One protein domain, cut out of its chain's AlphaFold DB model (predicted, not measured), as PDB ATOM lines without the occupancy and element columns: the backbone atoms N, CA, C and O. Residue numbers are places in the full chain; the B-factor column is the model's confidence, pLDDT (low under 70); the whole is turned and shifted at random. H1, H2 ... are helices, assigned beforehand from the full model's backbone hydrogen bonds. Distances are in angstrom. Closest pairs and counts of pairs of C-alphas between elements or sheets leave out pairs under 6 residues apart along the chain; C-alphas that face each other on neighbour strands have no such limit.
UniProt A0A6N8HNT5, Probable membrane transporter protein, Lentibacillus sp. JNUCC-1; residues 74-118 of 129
ATOM      1  N   GLY A  74      50.989 -25.201 -32.760       83.75
ATOM      2  CA  GLY A  74      52.123 -24.632 -32.025       83.75
ATOM      3  C   GLY A  74      51.776 -23.283 -31.388       83.75
ATOM      4  O   GLY A  74      51.970 -23.098 -30.188       83.75
ATOM      5  N   ALA A  75      51.187 -22.369 -32.163       80.94
ATOM      6  CA  ALA A  75      50.744 -21.071 -31.656       80.94
ATOM      7  C   ALA A  75      49.624 -21.207 -30.611       80.94
ATOM      8  O   ALA A  75      49.663 -20.543 -29.577       80.94
ATOM      9  N   GLY A  76      48.654 -22.092 -30.844       81.31
ATOM     10  CA  GLY A  76      47.555 -22.373 -29.923       81.31
ATOM     11  C   GLY A  76      48.020 -23.017 -28.620       81.31
ATOM     12  O   GLY A  76      47.487 -22.690 -27.567       81.31
ATOM     13  N   LEU A  77      49.050 -23.866 -28.665       82.81
ATOM     14  CA  LEU A  77      49.653 -24.480 -27.484       82.81
ATOM     15  C   LEU A  77      50.397 -23.441 -26.648       82.81
ATOM     16  O   LEU A  77      50.160 -23.355 -25.448       82.81
ATOM     17  N   VAL A  78      51.242 -22.612 -27.268       85.56
ATOM     18  CA  VAL A  78      51.930 -21.520 -26.560       85.56
ATOM     19  C   VAL A  78      50.903 -20.566 -25.947       85.56
ATOM     20  O   VAL A  78      50.956 -20.294 -24.751       85.56
ATOM     21  N   CYS A  79      49.919 -20.126 -26.732       82.38
ATOM     22  CA  CYS A  79      48.864 -19.229 -26.263       82.38
ATOM     23  C   CYS A  79      48.032 -19.866 -25.137       82.38
ATOM     24  O   CYS A  79      47.768 -19.229 -24.122       82.38
ATOM     25  N   GLY A  80      47.689 -21.150 -25.259       80.19
ATOM     26  CA  GLY A  80      46.961 -21.904 -24.242       80.19
ATOM     27  C   GLY A  80      47.731 -22.044 -22.927       80.19
ATOM     28  O   GLY A  80      47.129 -21.894 -21.869       80.19
ATOM     29  N   ILE A  81      49.050 -22.261 -22.975       84.31
ATOM     30  CA  ILE A  81      49.904 -22.291 -21.775       84.31
ATOM     31  C   ILE A  81      49.964 -20.910 -21.114       84.31
ATOM     32  O   ILE A  81      49.853 -20.815 -19.894       84.31
ATOM     33  N   PHE A  82      50.094 -19.836 -21.898       84.19
ATOM     34  CA  PHE A  82      50.056 -18.472 -21.363       84.19
ATOM     35  C   PHE A  82      48.717 -18.169 -20.685       84.19
ATOM     36  O   PHE A  82      48.697 -17.655 -19.569       84.19
ATOM     37  N   ILE A  83      47.602 -18.544 -21.315       81.56
ATOM     38  CA  ILE A  83      46.268 -18.392 -20.728       81.56
ATOM     39  C   ILE A  83      46.142 -19.244 -19.461       81.56
ATOM     40  O   ILE A  83      45.628 -18.754 -18.468       81.56
ATOM     41  N   TYR A  84      46.648 -20.479 -19.451       79.19
ATOM     42  CA  TYR A  84      46.627 -21.346 -18.270       79.19
ATOM     43  C   TYR A  84      47.391 -20.751 -17.081       79.19
ATOM     44  O   TYR A  84      46.956 -20.897 -15.945       79.19
ATOM     45  N   LEU A  85      48.519 -20.081 -17.332       79.88
ATOM     46  CA  LEU A  85      49.342 -19.501 -16.271       79.88
ATOM     47  C   LEU A  85      48.741 -18.210 -15.688       79.88
ATOM     48  O   LEU A  85      48.950 -17.922 -14.513       79.88
ATOM     49  N   PHE A  86      48.015 -17.437 -16.501       77.38
ATOM     50  CA  PHE A  86      47.439 -16.147 -16.097       77.38
ATOM     51  C   PHE A  86      45.955 -16.207 -15.709       77.38
ATOM     52  O   PHE A  86      45.483 -15.317 -15.003       77.38
ATOM     53  N   ALA A  87      45.202 -17.207 -16.172       77.75
ATOM     54  CA  ALA A  87      43.768 -17.321 -15.926       77.75
ATOM     55  C   ALA A  87      43.456 -18.254 -14.752       77.75
ATOM     56  O   ALA A  87      44.082 -19.294 -14.563       77.75
ATOM     57  N   ASP A  88      42.413 -17.904 -14.000       77.94
ATOM     58  CA  ASP A  88      41.880 -18.751 -12.941       77.94
ATOM     59  C   ASP A  88      41.371 -20.096 -13.500       77.94
ATOM     60  O   ASP A  88      40.671 -20.157 -14.521       77.94
ATOM     61  N   ILE A  89      41.705 -21.189 -12.806       80.12
ATOM     62  CA  ILE A  89      41.414 -22.560 -13.240       80.12
ATOM     63  C   ILE A  89      39.905 -22.800 -13.445       80.12
ATOM     64  O   ILE A  89      39.523 -23.628 -14.279       80.12
ATOM     65  N   GLN A  90      39.037 -22.091 -12.707       80.75
ATOM     66  CA  GLN A  90      37.584 -22.221 -12.828       80.75
ATOM     67  C   GLN A  90      37.075 -21.588 -14.120       80.75
ATOM     68  O   GLN A  90      36.259 -22.202 -14.812       80.75
ATOM     69  N   LEU A  91      37.581 -20.405 -14.484       81.69
ATOM     70  CA  LEU A  91      37.218 -19.738 -15.737       81.69
ATOM     71  C   LEU A  91      37.670 -20.554 -16.944       81.69
ATOM     72  O   LEU A  91      36.895 -20.738 -17.882       81.69
ATOM     73  N   LEU A  92      38.880 -21.115 -16.898       83.50
ATOM     74  CA  LEU A  92      39.387 -21.943 -17.987       83.50
ATOM     75  C   LEU A  92      38.550 -23.216 -18.172       83.50
ATOM     76  O   LEU A  92      38.169 -23.546 -19.296       83.50
ATOM     77  N   LYS A  93      38.197 -23.897 -17.073       81.75
ATOM     78  CA  LYS A  93      37.286 -25.052 -17.112       81.75
ATOM     79  C   LYS A  93      35.927 -24.691 -17.698       81.75
ATOM     80  O   LYS A  93      35.397 -25.460 -18.499       81.75
ATOM     81  N   MET A  94      35.366 -23.548 -17.308       86.44
ATOM     82  CA  MET A  94      34.068 -23.101 -17.806       86.44
ATOM     83  C   MET A  94      34.129 -22.810 -19.312       86.44
ATOM     84  O   MET A  94      33.278 -23.285 -20.058       86.44
ATOM     85  N   LEU A  95      35.171 -22.114 -19.772       85.06
ATOM     86  CA  LEU A  95      35.365 -21.755 -21.179       85.06
ATOM     87  C   LEU A  95      35.550 -23.004 -22.055       85.06
ATOM     88  O   LEU A  95      34.870 -23.159 -23.068       85.06
ATOM     89  N   VAL A  96      36.399 -23.942 -21.625       84.50
ATOM     90  CA  VAL A  96      36.576 -25.235 -22.304       84.50
ATOM     91  C   VAL A  96      35.268 -26.030 -22.315       84.50
ATOM     92  O   VAL A  96      34.908 -26.587 -23.346       84.50
ATOM     93  N   GLY A  97      34.525 -26.046 -21.206       85.75
ATOM     94  CA  GLY A  97      33.225 -26.712 -21.121       85.75
ATOM     95  C   GLY A  97      32.207 -26.147 -22.113       85.75
ATOM     96  O   GLY A  97      31.569 -26.912 -22.832       85.75
ATOM     97  N   VAL A  98      32.101 -24.820 -22.213       88.38
ATOM     98  CA  VAL A  98      31.223 -24.150 -23.185       88.38
ATOM     99  C   VAL A  98      31.661 -24.444 -24.618       88.38
ATOM    100  O   VAL A  98      30.813 -24.759 -25.448       88.38
ATOM    101  N   LEU A  99      32.964 -24.400 -24.915       80.75
ATOM    102  CA  LEU A  99      33.486 -24.748 -26.240       80.75
ATOM    103  C   LEU A  99      33.151 -26.189 -26.624       80.75
ATOM    104  O   LEU A  99      32.683 -26.429 -27.734       80.75
ATOM    105  N   ILE A 100      33.353 -27.142 -25.710       83.31
ATOM    106  CA  ILE A 100      33.013 -28.546 -25.946       83.31
ATOM    107  C   ILE A 100      31.512 -28.681 -26.176       83.31
ATOM    108  O   ILE A 100      31.128 -29.265 -27.179       83.31
ATOM    109  N   LEU A 101      30.669 -28.103 -25.314       85.00
ATOM    110  CA  LEU A 101      29.217 -28.137 -25.493       85.00
ATOM    111  C   LEU A 101      28.811 -27.550 -26.843       85.00
ATOM    112  O   LEU A 101      28.037 -28.173 -27.554       85.00
ATOM    113  N   MET A 102      29.381 -26.414 -27.243       77.94
ATOM    114  CA  MET A 102      29.110 -25.785 -28.534       77.94
ATOM    115  C   MET A 102      29.487 -26.700 -29.705       77.94
ATOM    116  O   MET A 102      28.682 -26.898 -30.615       77.94
ATOM    117  N   VAL A 103      30.686 -27.290 -29.678       71.94
ATOM    118  CA  VAL A 103      31.155 -28.229 -30.709       71.94
ATOM    119  C   VAL A 103      30.291 -29.487 -30.724       71.94
ATOM    120  O   VAL A 103      29.877 -29.925 -31.792       71.94
ATOM    121  N   THR A 104      29.972 -30.051 -29.561       78.31
ATOM    122  CA  THR A 104      29.102 -31.222 -29.424       78.31
ATOM    123  C   THR A 104      27.704 -30.928 -29.945       78.31
ATOM    124  O   THR A 104      27.173 -31.735 -30.699       78.31
ATOM    125  N   THR A 105      27.117 -29.775 -29.617       78.31
ATOM    126  CA  THR A 105      25.824 -29.348 -30.158       78.31
ATOM    127  C   THR A 105      25.896 -29.214 -31.674       78.31
ATOM    128  O   THR A 105      25.034 -29.755 -32.353       78.31
ATOM    129  N   LEU A 106      26.941 -28.589 -32.226       75.56
ATOM    130  CA  LEU A 106      27.135 -28.470 -33.677       75.56
ATOM    131  C   LEU A 106      27.242 -29.844 -34.370       75.56
ATOM    132  O   LEU A 106      26.734 -30.033 -35.475       75.56
ATOM    133  N   LEU A 107      27.886 -30.801 -33.701       67.31
ATOM    134  CA  LEU A 107      28.119 -32.158 -34.195       67.31
ATOM    135  C   LEU A 107      26.856 -33.030 -34.105       67.31
ATOM    136  O   LEU A 107      26.531 -33.738 -35.056       67.31
ATOM    137  N   VAL A 108      26.104 -32.927 -33.002       73.38
ATOM    138  CA  VAL A 108      24.781 -33.556 -32.808       73.38
ATOM    139  C   VAL A 108      23.760 -32.999 -33.788       73.38
ATOM    140  O   VAL A 108      22.953 -33.756 -34.317       73.38
ATOM    141  N   PHE A 109      23.836 -31.703 -34.092       71.19
ATOM    142  CA  PHE A 109      22.992 -31.091 -35.111       71.19
ATOM    143  C   PHE A 109      23.267 -31.606 -36.520       71.19
ATOM    144  O   PHE A 109      22.554 -31.187 -37.429       71.19
ATOM    145  N   GLN A 110      24.241 -32.515 -36.709       50.72
ATOM    146  CA  GLN A 110      24.525 -33.129 -38.001       50.72
ATOM    147  C   GLN A 110      24.528 -32.041 -39.071       50.72
ATOM    148  O   GLN A 110      23.852 -32.160 -40.096       50.72
ATOM    149  N   VAL A 111      25.282 -30.952 -38.836       48.50
ATOM    150  CA  VAL A 111      25.694 -30.093 -39.943       48.50
ATOM    151  C   VAL A 111      26.613 -30.978 -40.763       48.50
ATOM    152  O   VAL A 111      27.830 -30.994 -40.593       48.50
ATOM    153  N   THR A 112      25.981 -31.805 -41.587       44.06
ATOM    154  CA  THR A 112      26.567 -32.559 -42.659       44.06
ATOM    155  C   THR A 112      27.203 -31.480 -43.511       44.06
ATOM    156  O   THR A 112      26.582 -30.857 -44.369       44.06
ATOM    157  N   PHE A 113      28.465 -31.199 -43.205       45.19
ATOM    158  CA  PHE A 113      29.404 -30.640 -44.141       45.19
ATOM    159  C   PHE A 113      29.533 -31.713 -45.227       45.19
ATOM    160  O   PHE A 113      30.507 -32.459 -45.301       45.19
ATOM    161  N   ILE A 114      28.521 -31.788 -46.102       35.81
ATOM    162  CA  ILE A 114      28.789 -32.042 -47.506       35.81
ATOM    163  C   ILE A 114      29.954 -31.110 -47.815       35.81
ATOM    164  O   ILE A 114      29.890 -29.906 -47.547       35.81
ATOM    165  N   ARG A 115      31.055 -31.702 -48.273       42.34
ATOM    166  CA  ARG A 115      32.169 -31.021 -48.926       42.34
ATOM    167  C   ARG A 115      31.595 -30.151 -50.049       42.34
ATOM    168  O   ARG A 115      31.576 -30.547 -51.207       42.34
ATOM    169  N   THR A 116      31.091 -28.972 -49.712       35.34
ATOM    170  CA  THR A 116      30.583 -28.013 -50.681       35.34
ATOM    171  C   THR A 116      31.708 -27.036 -50.943       35.34
ATOM    172  O   THR A 116      31.953 -26.110 -50.171       35.34
ATOM    173  N   LYS A 117      32.356 -27.289 -52.080       39.97
ATOM    174  CA  LYS A 117      33.377 -26.542 -52.834       39.97
ATOM    175  C   LYS A 117      33.218 -25.003 -52.888       39.97
ATOM    176  O   LYS A 117      34.064 -24.331 -53.456       39.97
ATOM    177  N   ASN A 118      32.158 -24.425 -52.315       38.19
ATOM    178  CA  ASN A 118      31.802 -23.006 -52.422       38.19
ATOM    179  C   ASN A 118      32.117 -22.156 -51.178       38.19
ATOM    180  O   ASN A 118      31.915 -20.946 -51.217       38.19
TER     181      ASN A 118
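Overview. This is residues 74 to 118 of the 129 residues of the protein "Probable membrane transporter protein" of Lentibacillus sp. JNUCC-1 (UniProt A0A6N8HNT5). Two helices joined by a tight turn make an open V: H1 is the shorter arm, H2 the longer one, and they come near each other only by the turn. At the far end of H2 the unnamed tail, residues 109 to 118, bends away to the same side of H2 as H1, giving a wide, open U with an empty middle. The printed part has 45 residues with two named helices, H1 then H2, and no named strand; its class is all helix. It is extended, with a radius of gyration of the C-alphas of 14.9 A, and flat, spanning 40 by 22 by 11 A.

Along the chain. H1 covers residues 74 to 86, 18.6 A from first to last C-alpha, beginning with C-alpha 74 at (52.123, -24.632, -32.025). Ala 87 and Asp 88 form the tight link. H2 covers residues 89 to 108, 27.9 A from C-alpha 89 at (41.414, -22.560, -13.240) to C-alpha 108 at (24.781, -33.556, -32.808).

Arrangement. H1 and H2 are close but not clearly touching, with 1 pair of C-alphas within 8 A. Their closest C-alphas, of Tyr 84 and Leu 92, are 7.3 A apart. They run opposite ways at a steep tilt of 42 degrees, and their centres are 17.1 A apart. In H1 and H2 every O i to N i+4 pair is within hydrogen-bond range. Residues 93 to 118, of which 93 to 108 belong to H2, stand free, and so do residues 74 to 79 of H1.

Size, cuts and confidence. The two C-alphas farthest apart are those of Asp 88 and Lys 117, 41.5 A. The C-alphas of Gly 74 and Asn 118 are 28.8 A apart. The printed part has no cut. Its mean pLDDT is 72.9; residue 107 and residues 110 to 118 are under 70 in this model.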